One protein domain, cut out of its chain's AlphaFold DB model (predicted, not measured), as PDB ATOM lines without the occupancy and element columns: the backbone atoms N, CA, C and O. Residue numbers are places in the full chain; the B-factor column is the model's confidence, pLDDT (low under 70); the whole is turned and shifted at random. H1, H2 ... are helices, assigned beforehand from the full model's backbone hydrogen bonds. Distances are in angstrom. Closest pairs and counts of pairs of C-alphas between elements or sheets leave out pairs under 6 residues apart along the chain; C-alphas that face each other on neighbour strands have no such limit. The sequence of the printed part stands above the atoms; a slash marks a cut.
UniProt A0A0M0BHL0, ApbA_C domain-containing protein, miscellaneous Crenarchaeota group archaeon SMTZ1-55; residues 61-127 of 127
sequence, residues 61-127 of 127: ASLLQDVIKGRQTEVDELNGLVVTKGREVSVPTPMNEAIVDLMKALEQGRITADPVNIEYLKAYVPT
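Overview. This is residues 61 to 127 of the 127 residues of the protein "ApbA_C domain-containing protein" of miscellaneous Crenarchaeota group archaeon SMTZ1-55 (UniProt A0A0M0BHL0). Three helices fold back and forth side by side, H3 between H2 and H4, with short H1 near one end of H3. The printed part has 67 residues, four named helices in order H1 to H4 and no named strand: all helix. It is compact, with a radius of gyration of the C-alphas of 12.5 A and spans of 35 by 27 by 22 A.

Along the chain. H1, residues 62 to 68, begins at C-alpha 62 (-42.149, 19.362, 13.708) and is 10.1 A long. H2, residues 75 to 88, measures 18.6 A; H3, residues 94 to 107, 20.0 A; H4, residues 115 to 122, 12.2 A, ending at C-alpha 122 (-26.421, 5.002, 23.548).

Arrangement. H1 is close to but not clearly touching H3, the closest C-alphas, Val 67 and Glu 107, 7.5 A apart. H2 and H3, a hairpin, touch at Asn 79 and Asn 96, closest C-alphas 5.2 A, opposite ways at 37 degrees, only just a steep tilt. H3 and H4, also a hairpin, touch at Ala 98 and Leu 121, closest C-alphas 6.6 A, opposite ways at a shallow tilt of 28 degrees. H2 and H4 are apart. Every O i to N i+4 pair is within hydrogen-bond range in H1 and H3, 8 of 10 in H2, and 1 of 4 in H4, where 5 of 5 O i to N i+3 pairs are.

Size, cuts and confidence. The C-alphas farthest apart, Lys 69 and Ser 90, are 35.9 A apart. The printed part has no cut, no link is long, and no printed residue is under 70 in pLDDT.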
ATOM      1  N   ALA A  61     -43.498  17.168  17.822       83.81
ATOM      2  CA  ALA A  61     -42.385  17.956  17.302       83.81
ATOM      3  C   ALA A  61     -42.433  18.003  15.763       83.81
ATOM      4  O   ALA A  61     -42.780  16.999  15.137       83.81
ATOM      5  N   SER A  62     -42.098  19.148  15.164       85.88
ATOM      6  CA  SER A  62     -42.149  19.362  13.708       85.88
ATOM      7  C   SER A  62     -41.354  18.303  12.941       85.88
ATOM      8  O   SER A  62     -41.932  17.631  12.092       85.88
ATOM      9  N   LEU A  63     -40.104  18.047  13.342       89.81
ATOM     10  CA  LEU A  63     -39.250  17.027  12.719       89.81
ATOM     11  C   LEU A  63     -39.893  15.634  12.733       89.81
ATOM     12  O   LEU A  63     -39.842  14.921  11.738       89.81
ATOM     13  N   LEU A  64     -40.563  15.245  13.827       89.56
ATOM     14  CA  LEU A  64     -41.267  13.958  13.879       89.56
ATOM     15  C   LEU A  64     -42.403  13.899  12.846       89.56
ATOM     16  O   LEU A  64     -42.680  12.839  12.289       89.56
ATOM     17  N   GLN A  65     -43.068  15.021  12.571       90.38
ATOM     18  CA  GLN A  65     -44.095  15.060  11.533       90.38
ATOM     19  C   GLN A  65     -43.510  14.909  10.128       90.38
ATOM     20  O   GLN A  65     -44.168  14.306   9.283       90.38
ATOM     21  N   ASP A  66     -42.315  15.443   9.874       92.50
ATOM     22  CA  ASP A  66     -41.622  15.270   8.595       92.50
ATOM     23  C   ASP A  66     -41.209  13.816   8.385       92.50
ATOM     24  O   ASP A  66     -41.519  13.253   7.336       92.50
ATOM     25  N   VAL A  67     -40.672  13.169   9.425       92.06
ATOM     26  CA  VAL A  67     -40.375  11.726   9.419       92.06
ATOM     27  C   VAL A  67     -41.616  10.903   9.074       92.06
ATOM     28  O   VAL A  67     -41.579  10.079   8.166       92.06
ATOM     29  N   ILE A  68     -42.742  11.149   9.753       89.75
ATOM     30  CA  ILE A  68     -43.998  10.414   9.513       89.75
ATOM     31  C   ILE A  68     -44.506  10.607   8.077       89.75
ATOM     32  O   ILE A  68     -45.118   9.706   7.510       89.75
ATOM     33  N   LYS A  69     -44.272  11.782   7.486       90.12
ATOM     34  CA  LYS A  69     -44.718  12.118   6.127       90.12
ATOM     35  C   LYS A  69     -43.681  11.767   5.053       90.12
ATOM     36  O   LYS A  69     -43.933  12.059   3.888       90.12
ATOM     37  N   GLY A  70     -42.543  11.174   5.425       88.88
ATOM     38  CA  GLY A  70     -41.463  10.820   4.500       88.88
ATOM     39  C   GLY A  70     -40.800  12.031   3.840       88.88
ATOM     40  O   GLY A  70     -40.388  11.950   2.686       88.88
ATOM     41  N   ARG A  71     -40.756  13.174   4.531       90.81
ATOM     42  CA  ARG A  71     -40.100  14.391   4.041       90.81
ATOM     43  C   ARG A  71     -38.667  14.486   4.539       90.81
ATOM     44  O   ARG A  71     -38.325  13.922   5.574       90.81
ATOM     45  N   GLN A  72     -37.872  15.270   3.818       92.06
ATOM     46  CA  GLN A  72     -36.587  15.743   4.315       92.06
ATOM     47  C   GLN A  72     -36.793  16.551   5.604       92.06
ATOM     48  O   GLN A  72     -37.740  17.337   5.706       92.06
ATOM     49  N   THR A  73     -35.927  16.324   6.585       95.38
ATOM     50  CA  THR A  73     -35.919  17.007   7.879       95.38
ATOM     51  C   THR A  73     -34.878  18.124   7.905       95.38
ATOM     52  O   THR A  73     -33.971  18.162   7.080       95.38
ATOM     53  N   GLU A  74     -34.960  19.005   8.901       95.81
ATOM     54  CA  GLU A  74     -33.983  20.087   9.129       95.81
ATOM     55  C   GLU A  74     -32.700  19.598   9.846       95.81
ATOM     56  O   GLU A  74     -32.016  20.358  10.535       95.81
ATOM     57  N   VAL A  75     -32.383  18.296   9.787       97.00
ATOM     58  CA  VAL A  75     -31.268  17.715  10.560       97.00
ATOM     59  C   VAL A  75     -29.905  18.256  10.127       97.00
ATOM     60  O   VAL A  75     -29.013  18.409  10.968       97.00
ATOM     61  N   ASP A  76     -29.742  18.579   8.843       97.31
ATOM     62  CA  ASP A  76     -28.508  19.151   8.306       97.31
ATOM     63  C   ASP A  76     -28.320  20.598   8.790       97.31
ATOM     64  O   ASP A  76     -27.220  20.979   9.191       97.31
ATOM     65  N   GLU A  77     -29.391  21.383   8.864       96.88
ATOM     66  CA  GLU A  77     -29.380  22.774   9.321       96.88
ATOM     67  C   GLU A  77     -29.209  22.887  10.841       96.88
ATOM     68  O   GLU A  77     -28.622  23.853  11.332       96.88
ATOM     69  N   LEU A  78     -29.690  21.898  11.598       96.31
ATOM     70  CA  LEU A  78     -29.595  21.882  13.057       96.31
ATOM     71  C   LEU A  78     -28.325  21.170  13.537       96.31
ATOM     72  O   LEU A  78     -27.379  21.798  14.019       96.31
ATOM     73  N   ASN A  79     -28.292  19.842  13.436       98.19
ATOM     74  CA  ASN A  79     -27.183  19.037  13.939       98.19
ATOM     75  C   ASN A  79     -25.993  19.082  12.971       98.19
ATOM     76  O   ASN A  79     -24.854  19.221  13.421       98.19
ATOM     77  N   GLY A  80     -26.245  19.034  11.659       98.56
ATOM     78  CA  GLY A  80     -25.208  19.102  10.625       98.56
ATOM     79  C   GLY A  80     -24.432  20.422  10.636       98.56
ATOM     80  O   GLY A  80     -23.204  20.419  10.494       98.56
ATOM     81  N   LEU A  81     -25.095  21.546  10.924       98.38
ATOM     82  CA  LEU A  81     -24.435  22.836  11.112       98.38
ATOM     83  C   LEU A  81     -23.483  22.797  12.311       98.38
ATOM     84  O   LEU A  81     -22.345  23.250  12.204       98.38
ATOM     85  N   VAL A  82     -23.904  22.211  13.437       98.44
ATOM     86  CA  VAL A  82     -23.038  22.049  14.617       98.44
ATOM     87  C   VAL A  82     -21.838  21.156  14.308       98.44
ATOM     88  O   VAL A  82     -20.741  21.468  14.766       98.44
ATOM     89  N   VAL A  83     -22.013  20.088  13.523       98.75
ATOM     90  CA  VAL A  83     -20.907  19.225  13.065       98.75
ATOM     91  C   VAL A  83     -19.925  20.011  12.203       98.75
ATOM     92  O   VAL A  83     -18.726  20.019  12.481       98.75
ATOM     93  N   THR A  84     -20.429  20.718  11.193       98.69
ATOM     94  CA  THR A  84     -19.616  21.534  10.278       98.69
ATOM     95  C   THR A  84     -18.812  22.570  11.055       98.69
ATOM     96  O   THR A  84     -17.589  22.637  10.944       98.69
ATOM     97  N   LYS A  85     -19.484  23.307  11.941       98.62
ATOM     98  CA  LYS A  85     -18.858  24.307  12.801       98.62
ATOM     99  C   LYS A  85     -17.896  23.716  13.819       98.62
ATOM    100  O   LYS A  85     -16.858  24.314  14.071       98.62
ATOM    101  N   GLY A  86     -18.189  22.542  14.370       98.62
ATOM    102  CA  GLY A  86     -17.280  21.823  15.260       98.62
ATOM    103  C   GLY A  86     -15.965  21.472  14.570       98.62
ATOM    104  O   GLY A  86     -14.903  21.680  15.151       98.62
ATOM    105  N   ARG A  87     -16.021  21.028  13.309       98.62
ATOM    106  CA  ARG A  87     -14.830  20.718  12.505       98.62
ATOM    107  C   ARG A  87     -13.974  21.954  12.232       98.62
ATOM    108  O   ARG A  87     -12.763  21.874  12.412       98.62
ATOM    109  N   GLU A  88     -14.588  23.088  11.888       98.44
ATOM    110  CA  GLU A  88     -13.881  24.366  11.668       98.44
ATOM    111  C   GLU A  88     -13.024  24.781  12.879       98.44
ATOM    112  O   GLU A  88     -11.930  25.312  12.710       98.44
ATOM    113  N   VAL A  89     -13.495  24.499  14.100       98.44
ATOM    114  CA  VAL A  89     -12.815  24.870  15.357       98.44
ATOM    115  C   VAL A  89     -12.217  23.683  16.115       98.44
ATOM    116  O   VAL A  89     -11.879  23.805  17.291       98.44
ATOM    117  N   SER A  90     -12.075  22.523  15.468       98.38
ATOM    118  CA  SER A  90     -11.503  21.303  16.066       98.38
ATOM    119  C   SER A  90     -12.176  20.847  17.376       98.38
ATOM    120  O   SER A  90     -11.527  20.304  18.272       98.38
ATOM    121  N   VAL A  91     -13.492  21.038  17.505       98.19
ATOM    122  CA  VAL A  91     -14.297  20.558  18.639       98.19
ATOM    123  C   VAL A  91     -15.109  19.328  18.212       98.19
ATOM    124  O   VAL A  91     -16.011  19.464  17.385       98.19
ATOM    125  N   PRO A  92     -14.873  18.140  18.806       97.12
ATOM    126  CA  PRO A  92     -15.634  16.935  18.478       97.12
ATOM    127  C   PRO A  92     -17.125  17.041  18.830       97.12
ATOM    128  O   PRO A  92     -17.494  17.469  19.932       97.12
ATOM    129  N   THR A  93     -17.982  16.564  17.925       97.88
ATOM    130  CA  THR A  93     -19.452  16.589  18.052       97.88
ATOM    131  C   THR A  93     -20.098  15.211  17.842       97.88
ATOM    132  O   THR A  93     -21.071  15.110  17.093       97.88
ATOM    133  N   PRO A  94     -19.629  14.146  18.516       96.88
ATOM    134  CA  PRO A  94     -19.955  12.767  18.139       96.88
ATOM    135  C   PRO A  94     -21.454  12.433  18.230       96.88
ATOM    136  O   PRO A  94     -21.993  11.768  17.357       96.88
ATOM    137  N   MET A  95     -22.169  12.971  19.228       96.88
ATOM    138  CA  MET A  95     -23.627  12.807  19.318       96.88
ATOM    139  C   MET A  95     -24.365  13.476  18.144       96.88
ATOM    140  O   MET A  95     -25.334  12.919  17.644       96.88
ATOM    141  N   ASN A  96     -23.926  14.658  17.686       98.19
ATOM    142  CA  ASN A  96     -24.564  15.312  16.536       98.19
ATOM    143  C   ASN A  96     -24.280  14.551  15.239       98.19
ATOM    144  O   ASN A  96     -25.187  14.418  14.430       98.19
ATOM    145  N   GLU A  97     -23.060  14.031  15.063       98.50
ATOM    146  CA  GLU A  97     -22.709  13.194  13.908       98.50
ATOM    147  C   GLU A  97     -23.590  11.940  13.861       98.50
ATOM    148  O   GLU A  97     -24.249  11.693  12.856       98.50
ATOM    149  N   ALA A  98     -23.722  11.231  14.986       98.19
ATOM    150  CA  ALA A  98     -24.575  10.049  15.081       98.19
ATOM    151  C   ALA A  98     -26.060  10.342  14.795       98.19
ATOM    152  O   ALA A  98     -26.734   9.540  14.151       98.19
ATOM    153  N   ILE A  99     -26.578  11.492  15.248       97.38
ATOM    154  CA  ILE A  99     -27.956  11.920  14.959       97.38
ATOM    155  C   ILE A  99     -28.142  12.194  13.461       97.38
ATOM    156  O   ILE A  99     -29.128  11.733  12.886       97.38
ATOM    157  N   VAL A 100     -27.208  12.915  12.831       98.00
ATOM    158  CA  VAL A 100     -27.253  13.206  11.388       98.00
ATOM    159  C   VAL A 100     -27.231  11.908  10.585       98.00
ATOM    160  O   VAL A 100     -28.071  11.721   9.708       98.00
ATOM    161  N   ASP A 101     -26.326  10.987  10.912       97.38
ATOM    162  CA  ASP A 101     -26.195   9.714  10.202       97.38
ATOM    163  C   ASP A 101     -27.462   8.857  10.317       97.38
ATOM    164  O   ASP A 101     -27.936   8.298   9.321       97.38
ATOM    165  N   LEU A 102     -28.047   8.789  11.518       96.62
ATOM    166  CA  LEU A 102     -29.283   8.051  11.768       96.62
ATOM    167  C   LEU A 102     -30.466   8.656  11.000       96.62
ATOM    168  O   LEU A 102     -31.244   7.927  10.386       96.62
ATOM    169  N   MET A 103     -30.587   9.985  10.995       95.75
ATOM    170  CA  MET A 103     -31.667  10.667  10.286       95.75
ATOM    171  C   MET A 103     -31.520  10.527   8.767       95.75
ATOM    172  O   MET A 103     -32.485  10.197   8.086       95.75
ATOM    173  N   LYS A 104     -30.303  10.622   8.226       95.50
ATOM    174  CA  LYS A 104     -30.060  10.352   6.800       95.50
ATOM    175  C   LYS A 104     -30.399   8.917   6.412       95.50
ATOM    176  O   LYS A 104     -30.887   8.678   5.311       95.50
ATOM    177  N   ALA A 105     -30.164   7.947   7.297       95.31
ATOM    178  CA  ALA A 105     -30.584   6.569   7.058       95.31
ATOM    179  C   ALA A 105     -32.119   6.424   7.017       95.31
ATOM    180  O   ALA A 105     -32.623   5.683   6.173       95.31
ATOM    181  N   LEU A 106     -32.852   7.153   7.867       94.50
ATOM    182  CA  LEU A 106     -34.319   7.221   7.832       94.50
ATOM    183  C   LEU A 106     -34.835   7.878   6.541       94.50
ATOM    184  O   LEU A 106     -35.692   7.309   5.874       94.50
ATOM    185  N   GLU A 107     -34.295   9.038   6.154       93.62
ATOM    186  CA  GLU A 107     -34.701   9.775   4.941       93.62
ATOM    187  C   GLU A 107     -34.454   8.979   3.654       93.62
ATOM    188  O   GLU A 107     -35.234   9.044   2.710       93.62
ATOM    189  N   GLN A 108     -33.383   8.183   3.629       93.75
ATOM    190  CA  GLN A 108     -33.045   7.302   2.509       93.75
ATOM    191  C   GLN A 108     -33.826   5.978   2.526       93.75
ATOM    192  O   GLN A 108     -33.597   5.127   1.667       93.75
ATOM    193  N   GLY A 109     -34.701   5.761   3.515       92.62
ATOM    194  CA  GLY A 109     -35.466   4.524   3.669       92.62
ATOM    195  C   GLY A 109     -34.616   3.293   4.005       92.62
ATOM    196  O   GLY A 109     -35.075   2.169   3.819       92.62
ATOM    197  N   ARG A 110     -33.379   3.477   4.490       94.62
ATOM    198  CA  ARG A 110     -32.493   2.372   4.907       94.62
ATOM    199  C   ARG A 110     -32.921   1.751   6.237       94.62
ATOM    200  O   ARG A 110     -32.610   0.592   6.491       94.62
ATOM    201  N   ILE A 111     -33.614   2.522   7.073       94.88
ATOM    202  CA  ILE A 111     -34.226   2.087   8.334       94.88
ATOM    203  C   ILE A 111     -35.619   2.713   8.475       94.88
ATOM    204  O   ILE A 111     -35.918   3.721   7.838       94.88
ATOM    205  N   THR A 112     -36.468   2.134   9.323       93.12
ATOM    206  CA  THR A 112     -37.789   2.680   9.669       93.12
ATOM    207  C   THR A 112     -37.732   3.469  10.972       93.12
ATOM    208  O   THR A 112     -36.861   3.242  11.812       93.12
ATOM    209  N   ALA A 113     -38.664   4.406  11.156       92.00
ATOM    210  CA  ALA A 113     -38.781   5.164  12.396       92.00
ATOM    211  C   ALA A 113     -39.295   4.257  13.526       92.00
ATOM    212  O   ALA A 113     -40.494   4.018  13.643       92.00
ATOM    213  N   ASP A 114     -38.374   3.758  14.349       92.94
ATOM    214  CA  ASP A 114     -38.655   2.833  15.444       92.94
ATOM    215  C   ASP A 114     -37.859   3.230  16.706       92.94
ATOM    216  O   ASP A 114     -36.695   3.635  16.587       92.94
ATOM    217  N   PRO A 115     -38.442   3.136  17.919       92.06
ATOM    218  CA  PRO A 115     -37.729   3.393  19.171       92.06
ATOM    219  C   PRO A 115     -36.417   2.612  19.347       92.06
ATOM    220  O   PRO A 115     -35.514   3.116  20.016       92.06
ATOM    221  N   VAL A 116     -36.267   1.430  18.735       95.38
ATOM    222  CA  VAL A 116     -35.020   0.644  18.760       95.38
ATOM    223  C   VAL A 116     -33.831   1.419  18.190       95.38
ATOM    224  O   VAL A 116     -32.689   1.186  18.579       95.38
ATOM    225  N   ASN A 117     -34.072   2.410  17.329       94.31
ATOM    226  CA  ASN A 117     -33.005   3.229  16.763       94.31
ATOM    227  C   ASN A 117     -32.261   4.062  17.824       94.31
ATOM    228  O   ASN A 117     -31.139   4.507  17.587       94.31
ATOM    229  N   ILE A 118     -32.836   4.244  19.018       93.81
ATOM    230  CA  ILE A 118     -32.149   4.885  20.147       93.81
ATOM    231  C   ILE A 118     -30.922   4.080  20.599       93.81
ATOM    232  O   ILE A 118     -29.974   4.668  21.122       93.81
ATOM    233  N   GLU A 119     -30.885   2.765  20.364       95.31
ATOM    234  CA  GLU A 119     -29.734   1.925  20.707       95.31
ATOM    235  C   GLU A 119     -28.444   2.402  20.016       95.31
ATOM    236  O   GLU A 119     -27.391   2.431  20.655       95.31
ATOM    237  N   TYR A 120     -28.526   2.894  18.772       93.94
ATOM    238  CA  TYR A 120     -27.376   3.448  18.042       93.94
ATOM    239  C   TYR A 120     -26.785   4.698  18.707       93.94
ATOM    240  O   TYR A 120     -25.605   4.998  18.533       93.94
ATOM    241  N   LEU A 121     -27.586   5.426  19.491       95.44
ATOM    242  CA  LEU A 121     -27.166   6.667  20.141       95.44
ATOM    243  C   LEU A 121     -26.585   6.440  21.543       95.44
ATOM    244  O   LEU A 121     -25.883   7.308  22.066       95.44
ATOM    245  N   LYS A 122     -26.836   5.278  22.162       94.44
ATOM    246  CA  LYS A 122     -26.421   5.002  23.548       94.44
ATOM    247  C   LYS A 122     -24.913   5.074  23.753       94.44
ATOM    248  O   LYS A 122     -24.482   5.542  24.804       94.44
ATOM    249  N   ALA A 123     -24.124   4.675  22.754       94.00
ATOM    250  CA  ALA A 123     -22.661   4.724  22.805       94.00
ATOM    251  C   ALA A 123     -22.104   6.150  22.994       94.00
ATOM    252  O   ALA A 123     -20.974   6.320  23.444       94.00
ATOM    253  N   TYR A 124     -22.901   7.174  22.681       93.75
ATOM    254  CA  TYR A 124     -22.516   8.583  22.772       93.75
ATOM    255  C   TYR A 124     -23.038   9.273  24.036       93.75
ATOM    256  O   TYR A 124     -22.764  10.456  24.252       93.75
ATOM    257  N   VAL A 125     -23.805   8.563  24.868       90.94
ATOM    258  CA  VAL A 125     -24.287   9.080  26.149       90.94
ATOM    259  C   VAL A 125     -23.177   8.905  27.185       90.94
ATOM    260  O   VAL A 125     -22.730   7.777  27.396       90.94
ATOM    261  N   PRO A 126     -22.744   9.978  27.872       87.81
ATOM    262  CA  PRO A 126     -21.754   9.846  28.926       87.81
ATOM    263  C   PRO A 126     -22.216   8.894  30.033       87.81
ATOM    264  O   PRO A 126     -23.405   8.836  30.376       87.81
ATOM    265  N   THR A 127     -21.257   8.151  30.578       83.44
ATOM    266  CA  THR A 127     -21.466   7.271  31.731       83.44
ATOM    267  C   THR A 127     -21.861   8.055  32.975       83.44
ATOM    268  O   THR A 127     -21.343   9.182  33.183       83.44
TER     269      THR A 127